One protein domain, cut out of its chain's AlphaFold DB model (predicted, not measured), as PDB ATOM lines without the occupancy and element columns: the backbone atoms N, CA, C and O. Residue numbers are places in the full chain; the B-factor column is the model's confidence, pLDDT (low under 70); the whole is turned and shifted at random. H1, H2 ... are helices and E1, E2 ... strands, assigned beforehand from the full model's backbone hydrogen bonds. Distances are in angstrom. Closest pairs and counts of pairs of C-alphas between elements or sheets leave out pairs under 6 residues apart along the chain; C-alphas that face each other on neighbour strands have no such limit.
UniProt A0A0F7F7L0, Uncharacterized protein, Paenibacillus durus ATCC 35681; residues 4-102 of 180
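AT A GLANCE: This is residues 4 to 102 of the 180 residues of an uncharacterized protein of Paenibacillus durus ATCC 35681 (UniProt A0A0F7F7L0). A strongly twisted sheet of five strands curls round helix H2, with H3 over the same face by E1 and E2. Short H1 only grazes the sheet and makes a corner with H2; beyond E5 a tail sticks out with residues 86 to 100. The printed part has 99 residues, its elements running E1 E2 E3 E4 H1 H2 H3 E5, mixed helices and strands; the mixed sheet has the order E1 E2 E3 E4 E5. It is compact, radius of gyration of the C-alphas 13.8 A, spanning 36 by 29 by 22 A.

HOW THE PARTS SIT: E1 (residues 4 to 9), E2 (12 to 19), E3 (22 to 31) and E4 (34 to 39) form a meander, each strand the antiparallel neighbour of the one before. Within hydrogen-bond range are N 6 and O 14, 2.8 A, N 15 and O 26, 2.8 A, and N 29 and O 36, 2.9 A. E5 (78 to 80) is parallel to E4, with N 79 and O 35 2.8 A apart; with H1 (42 to 46), H2 (48 to 60) and H3 (62 to 70) between, they form a strand-helix-strand unit. H2 and H3 on one face make two layers. H3, at a height of 9.5 A over the sheet, runs along the strands. H2 and H3 are close but not clearly touching, closest C-alphas Leu 58 and Phe 64, 6.8 A. Residues 50 to 51 of H2 only just touch H1, only at the corner, with 3 pairs of C-alphas within 8 A, the closest Leu 44 and Tyr 51, 4.9 A. In H1, H2 and H3 every O i to N i+4 pair is within hydrogen-bond range.

IN THESE COORDINATES: E3 spans 28.4 A, E2 22.2 A and H2 18.3 A. C-alpha 4 begins E1 at (162.475, 196.145, 99.367); C-alpha 80 ends E5 at (179.893, 192.883, 106.077).

THE WHOLE: The farthest C-alphas, Gly 21 and Arg 96, are 40.1 A apart. The printed part has no cut and no long link. Mean pLDDT of the printed part is 72.3; residues 81 to 102 are among those under 70.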
ATOM      1  N   GLN A   4     162.901 197.119 100.371       93.31
ATOM      2  CA  GLN A   4     162.475 196.145  99.367       93.31
ATOM      3  C   GLN A   4     163.559 195.074  99.190       93.31
ATOM      4  O   GLN A   4     164.736 195.332  99.431       93.31
ATOM      5  N   TYR A   5     163.179 193.876  98.747       93.38
ATOM      6  CA  TYR A   5     164.132 192.811  98.440       93.38
ATOM      7  C   TYR A   5     163.641 191.929  97.291       93.38
ATOM      8  O   TYR A   5     162.446 191.889  96.997       93.38
ATOM      9  N   ASN A   6     164.572 191.226  96.650       88.88
ATOM     10  CA  ASN A   6     164.300 190.231  95.622       88.88
ATOM     11  C   ASN A   6     165.239 189.032  95.791       88.88
ATOM     12  O   ASN A   6     166.460 189.192  95.733       88.88
ATOM     13  N   VAL A   7     164.673 187.842  95.984       82.12
ATOM     14  CA  VAL A   7     165.435 186.590  96.071       82.12
ATOM     15  C   VAL A   7     165.828 186.172  94.657       82.12
ATOM     16  O   VAL A   7     164.967 185.906  93.821       82.12
ATOM     17  N   VAL A   8     167.130 186.149  94.377       75.06
ATOM     18  CA  VAL A   8     167.670 185.807  93.052       75.06
ATOM     19  C   VAL A   8     167.957 184.311  92.963       75.06
ATOM     20  O   VAL A   8     167.689 183.685  91.941       75.06
ATOM     21  N   SER A   9     168.500 183.732  94.035       73.06
ATOM     22  CA  SER A   9     168.844 182.312  94.133       73.06
ATOM     23  C   SER A   9     168.825 181.850  95.597       73.06
ATOM     24  O   SER A   9     168.661 182.659  96.510       73.06
ATOM     25  N   TYR A  10     169.059 180.554  95.836       66.44
ATOM     26  CA  TYR A  10     169.152 179.969  97.184       66.44
ATOM     27  C   TYR A  10     170.239 180.609  98.077       66.44
ATOM     28  O   TYR A  10     170.196 180.484  99.298       66.44
ATOM     29  N   GLY A  11     171.214 181.303  97.488       76.81
ATOM     30  CA  GLY A  11     172.311 181.947  98.207       76.81
ATOM     31  C   GLY A  11     172.505 183.408  97.830       76.81
ATOM     32  O   GLY A  11     173.604 183.915  98.024       76.81
ATOM     33  N   THR A  12     171.513 184.076  97.232       81.12
ATOM     34  CA  THR A  12     171.656 185.463  96.762       81.12
ATOM     35  C   THR A  12     170.334 186.220  96.837       81.12
ATOM     36  O   THR A  12     169.332 185.813  96.246       81.12
ATOM     37  N   ILE A  13     170.344 187.358  97.529       86.62
ATOM     38  CA  ILE A  13     169.191 188.226  97.753       86.62
ATOM     39  C   ILE A  13     169.614 189.672  97.498       86.62
ATOM     40  O   ILE A  13     170.469 190.220  98.189       86.62
ATOM     41  N   ASN A  14     168.955 190.324  96.546       90.06
ATOM     42  CA  ASN A  14     169.101 191.759  96.346       90.06
ATOM     43  C   ASN A  14     168.246 192.506  97.365       90.06
ATOM     44  O   ASN A  14     167.084 192.165  97.581       90.06
ATOM     45  N   VAL A  15     168.806 193.550  97.960       92.75
ATOM     46  CA  VAL A  15     168.174 194.368  98.991       92.75
ATOM     47  C   VAL A  15     168.248 195.833  98.579       92.75
ATOM     48  O   VAL A  15     169.285 196.311  98.127       92.75
ATOM     49  N   TRP A  16     167.155 196.563  98.756       93.69
ATOM     50  CA  TRP A  16     167.070 197.999  98.512       93.69
ATOM     51  C   TRP A  16     166.571 198.694  99.770       93.69
ATOM     52  O   TRP A  16     165.526 198.330 100.313       93.69
ATOM     53  N   TYR A  17     167.314 199.695 100.222       93.75
ATOM     54  CA  TYR A  17     167.030 200.426 101.445       93.75
ATOM     55  C   TYR A  17     167.023 201.927 101.185       93.75
ATOM     56  O   TYR A  17     167.994 202.464 100.656       93.75
ATOM     57  N   ASN A  18     165.932 202.605 101.541       92.38
ATOM     58  CA  ASN A  18     165.851 204.056 101.449       92.38
ATOM     59  C   ASN A  18     166.384 204.687 102.740       92.38
ATOM     60  O   ASN A  18     165.803 204.486 103.803       92.38
ATOM     61  N   TYR A  19     167.460 205.460 102.628       89.81
ATOM     62  CA  TYR A  19     168.072 206.197 103.726       89.81
ATOM     63  C   TYR A  19     168.177 207.674 103.348       89.81
ATOM     64  O   TYR A  19     168.791 208.034 102.343       89.81
ATOM     65  N   GLY A  20     167.555 208.544 104.146       86.69
ATOM     66  CA  GLY A  20     167.595 209.992 103.917       86.69
ATOM     67  C   GLY A  20     166.973 210.456 102.592       86.69
ATOM     68  O   GLY A  20     167.291 211.549 102.134       86.69
ATOM     69  N   GLY A  21     166.103 209.649 101.971       88.31
ATOM     70  CA  GLY A  21     165.488 209.934 100.670       88.31
ATOM     71  C   GLY A  21     166.169 209.238  99.489       88.31
ATOM     72  O   GLY A  21     165.537 209.098  98.442       88.31
ATOM     73  N   GLU A  22     167.385 208.720  99.671       89.44
ATOM     74  CA  GLU A  22     168.147 208.013  98.639       89.44
ATOM     75  C   GLU A  22     168.044 206.497  98.800       89.44
ATOM     76  O   GLU A  22     168.000 205.976  99.913       89.44
ATOM     77  N   THR A  23     167.983 205.768  97.684       90.00
ATOM     78  CA  THR A  23     167.842 204.304  97.707       90.00
ATOM     79  C   THR A  23     169.182 203.630  97.487       90.00
ATOM     80  O   THR A  23     169.673 203.589  96.366       90.00
ATOM     81  N   PHE A  24     169.709 203.011  98.536       89.44
ATOM     82  CA  PHE A  24     170.928 202.220  98.493       89.44
ATOM     83  C   PHE A  24     170.620 200.763  98.182       89.44
ATOM     84  O   PHE A  24     169.668 200.179  98.710       89.44
ATOM     85  N   LYS A  25     171.448 200.151  97.337       90.12
ATOM     86  CA  LYS A  25     171.311 198.739  96.966       90.12
ATOM     87  C   LYS A  25     172.395 197.913  97.633       90.12
ATOM     88  O   LYS A  25     173.559 198.308  97.656       90.12
ATOM     89  N   PHE A  26     172.011 196.745  98.115       89.12
ATOM     90  CA  PHE A  26     172.885 195.758  98.718       89.12
ATOM     91  C   PHE A  26     172.635 194.399  98.083       89.12
ATOM     92  O   PHE A  26     171.533 194.105  97.619       89.12
ATOM     93  N   ASN A  27     173.657 193.562  98.101       87.94
ATOM     94  CA  ASN A  27     173.546 192.153  97.808       87.94
ATOM     95  C   ASN A  27     173.856 191.370  99.080       87.94
ATOM     96  O   ASN A  27     174.854 191.632  99.751       87.94
ATOM     97  N   LEU A  28     172.980 190.434  99.408       87.12
ATOM     98  CA  LEU A  28     173.132 189.505 100.507       87.12
ATOM     99  C   LEU A  28     173.376 188.126  99.906       87.12
ATOM    100  O   LEU A  28     172.479 187.563  99.284       87.12
ATOM    101  N   PHE A  29     174.579 187.588 100.063       83.56
ATOM    102  CA  PHE A  29     174.951 186.323  99.436       83.56
ATOM    103  C   PHE A  29     175.670 185.382 100.391       83.56
ATOM    104  O   PHE A  29     176.254 185.810 101.381       83.56
ATOM    105  N   LYS A  30     175.592 184.082 100.124       76.50
ATOM    106  CA  LYS A  30     176.172 183.048 100.979       76.50
ATOM    107  C   LYS A  30     177.565 182.655 100.480       76.50
ATOM    108  O   LYS A  30     177.701 182.276  99.322       76.50
ATOM    109  N   THR A  31     178.555 182.668 101.369       72.38
ATOM    110  CA  THR A  31     179.944 182.243 101.106       72.38
ATOM    111  C   THR A  31     180.471 181.498 102.330       72.38
ATOM    112  O   THR A  31     180.290 181.974 103.451       72.38
ATOM    113  N   ASP A  32     181.058 180.312 102.147       63.00
ATOM    114  CA  ASP A  32     181.678 179.505 103.217       63.00
ATOM    115  C   ASP A  32     180.822 179.342 104.487       63.00
ATOM    116  O   ASP A  32     181.280 179.457 105.624       63.00
ATOM    117  N   GLY A  33     179.516 179.124 104.307       63.59
ATOM    118  CA  GLY A  33     178.571 178.941 105.415       63.59
ATOM    119  C   GLY A  33     178.167 180.225 106.156       63.59
ATOM    120  O   GLY A  33     177.309 180.156 107.032       63.59
ATOM    121  N   SER A  34     178.707 181.384 105.773       70.94
ATOM    122  CA  SER A  34     178.329 182.709 106.281       70.94
ATOM    123  C   SER A  34     177.500 183.482 105.250       70.94
ATOM    124  O   SER A  34     177.567 183.208 104.052       70.94
ATOM    125  N   TRP A  35     176.717 184.465 105.699       80.31
ATOM    126  CA  TRP A  35     175.999 185.381 104.811       80.31
ATOM    127  C   TRP A  35     176.714 186.728 104.774       80.31
ATOM    128  O   TRP A  35     176.967 187.326 105.813       80.31
ATOM    129  N   LEU A  36     177.047 187.218 103.588       84.25
ATOM    130  CA  LEU A  36     177.759 188.467 103.365       84.25
ATOM    131  C   LEU A  36     176.813 189.530 102.823       84.25
ATOM    132  O   LEU A  36     176.145 189.312 101.817       84.25
ATOM    133  N   LEU A  37     176.787 190.692 103.474       84.56
ATOM    134  CA  LEU A  37     176.057 191.868 103.022       84.56
ATOM    135  C   LEU A  37     177.026 192.878 102.396       84.56
ATOM    136  O   LEU A  37     177.885 193.450 103.074       84.56
ATOM    137  N   HIS A  38     176.859 193.112 101.099       82.69
ATOM    138  CA  HIS A  38     177.721 193.963 100.286       82.69
ATOM    139  C   HIS A  38     176.934 195.122  99.670       82.69
ATOM    140  O   HIS A  38     175.896 194.873  99.062       82.69
ATOM    141  N   PRO A  39     177.382 196.384  99.780       81.31
ATOM    142  CA  PRO A  39     176.756 197.483  99.055       81.31
ATOM    143  C   PRO A  39     177.089 197.402  97.559       81.31
ATOM    144  O   PRO A  39     178.230 197.180  97.183       81.31
ATOM    145  N   PHE A  40     176.103 197.632  96.696       72.69
ATOM    146  CA  PHE A  40     176.302 197.680  95.243       72.69
ATOM    147  C   PHE A  40     176.893 199.022  94.784       72.69
ATOM    148  O   PHE A  40     177.540 199.115  93.745       72.69
ATOM    149  N   GLU A  41     176.622 200.094  95.529       66.00
ATOM    150  CA  GLU A  41     176.937 201.451  95.094       66.00
ATOM    151  C   GLU A  41     178.343 201.880  95.505       66.00
ATOM    152  O   GLU A  41     178.697 201.874  96.687       66.00
ATOM    153  N   GLY A  42     179.122 202.362  94.529       61.66
ATOM    154  CA  GLY A  42     180.468 202.895  94.757       61.66
ATOM    155  C   GLY A  42     180.518 204.055  95.757       61.66
ATOM    156  O   GLY A  42     181.548 204.270  96.390       61.66
ATOM    157  N   ILE A  43     179.403 204.769  95.965       66.12
ATOM    158  CA  ILE A  43     179.282 205.831  96.976       66.12
ATOM    159  C   ILE A  43     179.460 205.263  98.388       66.12
ATOM    160  O   ILE A  43     180.208 205.827  99.179       66.12
ATOM    161  N   LEU A  44     178.840 204.123  98.701       67.12
ATOM    162  CA  LEU A  44     178.992 203.478 100.008       67.12
ATOM    163  C   LEU A  44     180.367 202.819 100.172       67.12
ATOM    164  O   LEU A  44     180.905 202.767 101.273       67.12
ATOM    165  N   ILE A  45     180.960 202.351  99.075       64.50
ATOM    166  CA  ILE A  45     182.309 201.770  99.087       64.50
ATOM    167  C   ILE A  45     183.370 202.855  99.339       64.50
ATOM    168  O   ILE A  45     184.317 202.639 100.092       64.50
ATOM    169  N   SER A  46     183.201 204.033  98.733       68.75
ATOM    170  CA  SER A  46     184.126 205.166  98.872       68.75
ATOM    171  C   SER A  46     183.905 205.989 100.146       68.75
ATOM    172  O   SER A  46     184.854 206.589 100.645       68.75
ATOM    173  N   ASN A  47     182.689 205.994 100.702       76.44
ATOM    174  CA  ASN A  47     182.335 206.724 101.918       76.44
ATOM    175  C   ASN A  47     181.957 205.762 103.058       76.44
ATOM    176  O   ASN A  47     180.789 205.414 103.255       76.44
ATOM    177  N   ARG A  48     182.972 205.352 103.831       73.50
ATOM    178  CA  ARG A  48     182.827 204.389 104.937       73.50
ATOM    179  C   ARG A  48     181.935 204.892 106.073       73.50
ATOM    180  O   ARG A  48     181.213 204.092 106.670       73.50
ATOM    181  N   ASP A  49     181.957 206.191 106.355       77.00
ATOM    182  CA  ASP A  49     181.138 206.786 107.415       77.00
ATOM    183  C   ASP A  49     179.653 206.669 107.067       77.00
ATOM    184  O   ASP A  49     178.845 206.198 107.871       77.00
ATOM    185  N   LEU A  50     179.305 207.006 105.821       81.94
ATOM    186  CA  LEU A  50     177.946 206.844 105.319       81.94
ATOM    187  C   LEU A  50     177.533 205.369 105.299       81.94
ATOM    188  O   LEU A  50     176.447 205.043 105.769       81.94
ATOM    189  N   TYR A  51     178.395 204.467 104.823       81.00
ATOM    190  CA  TYR A  51     178.110 203.030 104.851       81.00
ATOM    191  C   TYR A  51     177.804 202.523 106.259       81.00
ATOM    192  O   TYR A  51     176.834 201.793 106.447       81.00
ATOM    193  N   THR A  52     178.579 202.953 107.253       79.06
ATOM    194  CA  THR A  52     178.378 202.564 108.652       79.06
ATOM    195  C   THR A  52     177.015 203.021 109.171       79.06
ATOM    196  O   THR A  52     176.313 202.250 109.829       79.06
ATOM    197  N   LEU A  53     176.612 204.252 108.849       82.62
ATOM    198  CA  LEU A  53     175.310 204.796 109.235       82.62
ATOM    199  C   LEU A  53     174.159 204.042 108.565       82.62
ATOM    200  O   LEU A  53     173.255 203.567 109.256       82.62
ATOM    201  N   VAL A  54     174.224 203.883 107.241       87.06
ATOM    202  CA  VAL A  54     173.195 203.190 106.457       87.06
ATOM    203  C   VAL A  54     173.071 201.736 106.907       87.06
ATOM    204  O   VAL A  54     171.963 201.244 107.107       87.06
ATOM    205  N   LEU A  55     174.196 201.049 107.122       85.50
ATOM    206  CA  LEU A  55     174.202 199.665 107.576       85.50
ATOM    207  C   LEU A  55     173.598 199.533 108.976       85.50
ATOM    208  O   LEU A  55     172.757 198.664 109.193       85.50
ATOM    209  N   LYS A  56     174.016 200.369 109.932       82.00
ATOM    210  CA  LYS A  56     173.498 200.314 111.306       82.00
ATOM    211  C   LYS A  56     171.979 200.462 111.325       82.00
ATOM    212  O   LYS A  56     171.308 199.743 112.063       82.00
ATOM    213  N   GLU A  57     171.445 201.354 110.498       86.12
ATOM    214  CA  GLU A  57     170.005 201.552 110.376       86.12
ATOM    215  C   GLU A  57     169.312 200.369 109.679       86.12
ATOM    216  O   GLU A  57     168.305 199.868 110.176       86.12
ATOM    217  N   LEU A  58     169.897 199.846 108.597       87.94
ATOM    218  CA  LEU A  58     169.394 198.665 107.892       87.94
ATOM    219  C   LEU A  58     169.318 197.431 108.807       87.94
ATOM    220  O   LEU A  58     168.305 196.735 108.816       87.94
ATOM    221  N   LEU A  59     170.344 197.176 109.625       84.38
ATOM    222  CA  LEU A  59     170.360 196.063 110.586       84.38
ATOM    223  C   LEU A  59     169.282 196.212 111.676       84.38
ATOM    224  O   LEU A  59     168.794 195.214 112.214       84.38
ATOM    225  N   GLN A  60     168.889 197.447 111.994       83.62
ATOM    226  CA  GLN A  60     167.802 197.763 112.926       83.62
ATOM    227  C   GLN A  60     166.423 197.806 112.244       83.62
ATOM    228  O   GLN A  60     165.396 197.855 112.928       83.62
ATOM    229  N   ASN A  61     166.370 197.756 110.910       88.56
ATOM    230  CA  ASN A  61     165.126 197.817 110.163       88.56
ATOM    231  C   ASN A  61     164.306 196.527 110.337       88.56
ATOM    232  O   ASN A  61     164.749 195.417 110.033       88.56
ATOM    233  N   LYS A  62     163.053 196.676 110.782       89.31
ATOM    234  CA  LYS A  62     162.153 195.544 111.056       89.31
ATOM    235  C   LYS A  62     161.855 194.707 109.812       89.31
ATOM    236  O   LYS A  62     161.770 193.487 109.912       89.31
ATOM    237  N   TYR A  63     161.690 195.335 108.646       92.81
ATOM    238  CA  TYR A  63     161.390 194.612 107.408       92.81
ATOM    239  C   TYR A  63     162.584 193.777 106.947       92.81
ATOM    240  O   TYR A  63     162.393 192.643 106.511       92.81
ATOM    241  N   PHE A  64     163.802 194.294 107.122       90.06
ATOM    242  CA  PHE A  64     165.025 193.540 106.868       90.06
ATOM    243  C   PHE A  64     165.142 192.323 107.794       90.06
ATOM    244  O   PHE A  64     165.335 191.210 107.315       90.06
ATOM    245  N   GLN A  65     164.921 192.489 109.101       85.31
ATOM    246  CA  GLN A  65     164.958 191.373 110.058       85.31
ATOM    247  C   GLN A  65     163.903 190.297 109.762       85.31
ATOM    248  O   GLN A  65     164.191 189.104 109.842       85.31
ATOM    249  N   VAL A  66     162.685 190.704 109.384       85.69
ATOM    250  CA  VAL A  66     161.627 189.770 108.967       85.69
ATOM    251  C   VAL A  66     162.018 189.030 107.689       85.69
ATOM    252  O   VAL A  66     161.748 187.836 107.586       85.69
ATOM    253  N   MET A  67     162.652 189.707 106.727       92.44
ATOM    254  CA  MET A  67     163.166 189.068 105.515       92.44
ATOM    255  C   MET A  67     164.219 188.011 105.858       92.44
ATOM    256  O   MET A  67     164.059 186.863 105.457       92.44
ATOM    257  N   LEU A  68     165.217 188.348 106.680       83.31
ATOM    258  CA  LEU A  68     166.231 187.385 107.122       83.31
ATOM    259  C   LEU A  68     165.594 186.155 107.780       83.31
ATOM    260  O   LEU A  68     165.925 185.027 107.431       83.31
ATOM    261  N   ALA A  69     164.629 186.365 108.681       79.69
ATOM    262  CA  ALA A  69     163.931 185.273 109.355       79.69
ATOM    263  C   ALA A  69     163.144 184.379 108.383       79.69
ATOM    264  O   ALA A  69     163.140 183.160 108.548       79.69
ATOM    265  N   LYS A  70     162.501 184.961 107.360       83.06
ATOM    266  CA  LYS A  70     161.792 184.202 106.315       83.06
ATOM    267  C   LYS A  70     162.730 183.317 105.501       83.06
ATOM    268  O   LYS A  70     162.358 182.195 105.180       83.06
ATOM    269  N   GLU A  71     163.935 183.804 105.225       82.25
ATOM    270  CA  GLU A  71     164.956 183.082 104.459       82.25
ATOM    271  C   GLU A  71     165.846 182.183 105.344       82.25
ATOM    272  O   GLU A  71     166.826 181.606 104.878       82.25
ATOM    273  N   GLY A  72     165.525 182.045 106.639       78.62
ATOM    274  CA  GLY A  72     166.287 181.213 107.576       78.62
ATOM    275  C   GLY A  72     167.689 181.749 107.889       78.62
ATOM    276  O   GLY A  72     168.581 180.984 108.261       78.62
ATOM    277  N   ILE A  73     167.907 183.055 107.728       82.31
ATOM    278  CA  ILE A  73     169.186 183.731 107.945       82.31
ATOM    279  C   ILE A  73     169.203 184.322 109.355       82.31
ATOM    280  O   ILE A  73     168.439 185.227 109.686       82.31
ATOM    281  N   HIS A  74     170.107 183.836 110.205       74.81
ATOM    282  CA  HIS A  74     170.338 184.451 111.509       74.81
ATOM    283  C   HIS A  74     171.116 185.758 111.348       74.81
ATOM    284  O   HIS A  74     172.128 185.797 110.653       74.81
ATOM    285  N   LEU A  75     170.698 186.815 112.054       71.38
ATOM    286  CA  LEU A  75     171.401 188.104 112.042       71.38
ATOM    287  C   LEU A  75     172.877 187.958 112.459       71.38
ATOM    288  O   LEU A  75     173.742 188.623 111.905       71.38
ATOM    289  N   SER A  76     173.172 187.040 113.385       69.81
ATOM    290  CA  SER A  76     174.531 186.720 113.840       69.81
ATOM    291  C   SER A  76     175.408 186.042 112.783       69.81
ATOM    292  O   SER A  76     176.618 185.986 112.958       69.81
ATOM    293  N   ALA A  77     174.818 185.504 111.712       67.88
ATOM    294  CA  ALA A  77     175.544 184.898 110.597       67.88
ATOM    295  C   ALA A  77     175.894 185.917 109.498       67.88
ATOM    296  O   ALA A  77     176.529 185.543 108.509       67.88
ATOM    297  N   LEU A  78     175.467 187.180 109.655       75.06
ATOM    298  CA  LEU A  78     175.798 188.256 108.732       75.06
ATOM    299  C   LEU A  78     177.214 188.774 108.976       75.06
ATOM    300  O   LEU A  78     177.568 189.196 110.075       75.06
ATOM    301  N   LYS A  79     177.986 188.822 107.900       79.38
ATOM    302  CA  LYS A  79     179.268 189.508 107.794       79.38
ATOM    303  C   LYS A  79     179.127 190.656 106.794       79.38
ATOM    304  O   LYS A  79     178.313 190.596 105.872       79.38
ATOM    305  N   THR A  80     179.899 191.718 106.972       75.62
ATOM    306  CA  THR A  80     179.893 192.883 106.077       75.62
ATOM    307  C   THR A  80     181.182 192.918 105.290       75.62
ATOM    308  O   THR A  80     182.247 192.592 105.805       75.62
ATOM    309  N   THR A  81     181.104 193.327 104.031       65.31
ATOM    310  CA  THR A  81     182.277 193.323 103.151       65.31
ATOM    311  C   THR A  81     183.218 194.510 103.340       65.31
ATOM    312  O   THR A  81     184.321 194.524 102.808       65.31
ATOM    313  N   ILE A  82     182.755 195.553 104.020       60.72
ATOM    314  CA  ILE A  82     183.579 196.709 104.354       60.72
ATOM    315  C   ILE A  82     183.929 196.559 105.826       60.72
ATOM    316  O   ILE A  82     183.036 196.366 106.655       60.72
ATOM    317  N   ASP A  83     185.226 196.623 106.117       58.28
ATOM    318  CA  ASP A  83     185.735 196.687 107.479       58.28
ATOM    319  C   ASP A  83     185.296 198.022 108.086       58.28
ATOM    320  O   ASP A  83     185.837 199.097 107.797       58.28
ATOM    321  N   ILE A  84     184.208 197.955 108.846       52.06
ATOM    322  CA  ILE A  84     183.742 199.049 109.679       52.06
ATOM    323  C   ILE A  84     184.637 198.967 110.893       52.06
ATOM    324  O   ILE A  84     184.329 198.195 111.799       52.06
ATOM    325  N   GLY A  85     185.762 199.687 110.836       42.66
ATOM    326  CA  GLY A  85     186.783 199.701 111.875       42.66
ATOM    327  C   GLY A  85     186.118 199.649 113.240       42.66
ATOM    328  O   GLY A  85     185.491 200.617 113.678       42.66
ATOM    329  N   ARG A  86     186.157 198.461 113.849       40.19
ATOM    330  CA  ARG A  86     185.584 198.246 115.166       40.19
ATOM    331  C   ARG A  86     186.401 199.123 116.092       40.19
ATOM    332  O   ARG A  86     187.612 198.951 116.185       40.19
ATOM    333  N   THR A  87     185.749 200.093 116.721       37.75
ATOM    334  CA  THR A  87     186.326 200.859 117.821       37.75
ATOM    335  C   THR A  87     186.991 199.869 118.783       37.75
ATOM    336  O   THR A  87     186.395 198.837 119.084       37.75
ATOM    337  N   ASP A  88     188.222 200.168 119.197       36.94
ATOM    338  CA  ASP A  88     189.251 199.284 119.775       36.94
ATOM    339  C   ASP A  88     188.905 198.440 121.034       36.94
ATOM    340  O   ASP A  88     189.809 197.954 121.711       36.94
ATOM    341  N   GLU A  89     187.640 198.199 121.377       36.81
ATOM    342  CA  GLU A  89     187.255 197.484 122.604       36.81
ATOM    343  C   GLU A  89     186.898 195.995 122.412       36.81
ATOM    344  O   GLU A  89     186.933 195.247 123.387       36.81
ATOM    345  N   ASP A  90     186.684 195.504 121.184       36.88
ATOM    346  CA  ASP A  90     186.292 194.096 120.936       36.88
ATOM    347  C   ASP A  90     187.431 193.177 120.428       36.88
ATOM    348  O   ASP A  90     187.222 191.996 120.141       36.88
ATOM    349  N   ASN A  91     188.670 193.677 120.356       31.73
ATOM    350  CA  ASN A  91     189.807 193.016 119.688       31.73
ATOM    351  C   ASN A  91     190.431 191.792 120.406       31.73
ATOM    352  O   ASN A  91     191.526 191.365 120.042       31.73
ATOM    353  N   TYR A  92     189.767 191.170 121.386       38.81
ATOM    354  CA  TYR A  92     190.339 190.016 122.105       38.81
ATOM    355  C   TYR A  92     189.774 188.638 121.750       38.81
ATOM    356  O   TYR A  92     190.260 187.641 122.292       38.81
ATOM    357  N   ARG A  93     188.800 188.517 120.843       35.03
ATOM    358  CA  ARG A  93     188.261 187.198 120.465       35.03
ATOM    359  C   ARG A  93     187.828 187.138 119.009       35.03
ATOM    360  O   ARG A  93     186.658 187.318 118.729       35.03
ATOM    361  N   GLU A  94     188.790 186.878 118.128       35.06
ATOM    362  CA  GLU A  94     188.678 186.061 116.902       35.06
ATOM    363  C   GLU A  94     189.778 186.488 115.933       35.06
ATOM    364  O   GLU A  94     189.561 187.153 114.929       35.06
ATOM    365  N   ASN A  95     191.007 186.107 116.275       37.59
ATOM    366  CA  ASN A  95     192.122 186.146 115.346       37.59
ATOM    367  C   ASN A  95     192.510 184.694 115.057       37.59
ATOM    368  O   ASN A  95     193.249 184.085 115.838       37.59
ATOM    369  N   ARG A  96     191.885 184.125 114.017       36.34
ATOM    370  CA  ARG A  96     192.336 182.971 113.221       36.34
ATOM    371  C   ARG A  96     191.238 182.568 112.233       36.34
ATOM    372  O   ARG A  96     190.472 181.665 112.519       36.34
ATOM    373  N   GLU A  97     191.180 183.237 111.088       35.12
ATOM    374  CA  GLU A  97     190.921 182.625 109.778       35.12
ATOM    375  C   GLU A  97     191.177 183.691 108.707       35.12
ATOM    376  O   GLU A  97     190.925 184.871 108.921       35.12
ATOM    377  N   ALA A  98     191.849 183.274 107.642       35.28
ATOM    378  CA  ALA A  98     192.732 184.087 106.818       35.28
ATOM    379  C   ALA A  98     192.083 185.322 106.167       35.28
ATOM    380  O   ALA A  98     190.936 185.289 105.725       35.28
ATOM    381  N   ASP A  99     192.899 186.371 106.042       35.88
ATOM    382  CA  ASP A  99     192.703 187.539 105.186       35.88
ATOM    383  C   ASP A  99     192.216 187.154 103.777       35.88
ATOM    384  O   ASP A  99     193.009 186.877 102.876       35.88
ATOM    385  N   PHE A 100     190.904 187.205 103.558       37.09
ATOM    386  CA  PHE A 100     190.319 187.319 102.224       37.09
ATOM    387  C   PHE A 100     189.480 188.599 102.164       37.09
ATOM    388  O   PHE A 100     188.252 188.604 102.153       37.09
ATOM    389  N   THR A 101     190.170 189.739 102.204       38.12
ATOM    390  CA  THR A 101     189.560 191.061 102.030       38.12
ATOM    391  C   THR A 101     188.925 191.208 100.641       38.12
ATOM    392  O   THR A 101     189.556 190.945  99.619       38.12
ATOM    393  N   ILE A 102     187.698 191.741 100.608       37.00
ATOM    394  CA  ILE A 102     186.870 192.025  99.416       37.00
ATOM    395  C   ILE A 102     187.538 192.933  98.365       37.00
ATOM    396  O   ILE A 102     187.092 192.965  97.219       37.00
TER     397      ILE A 102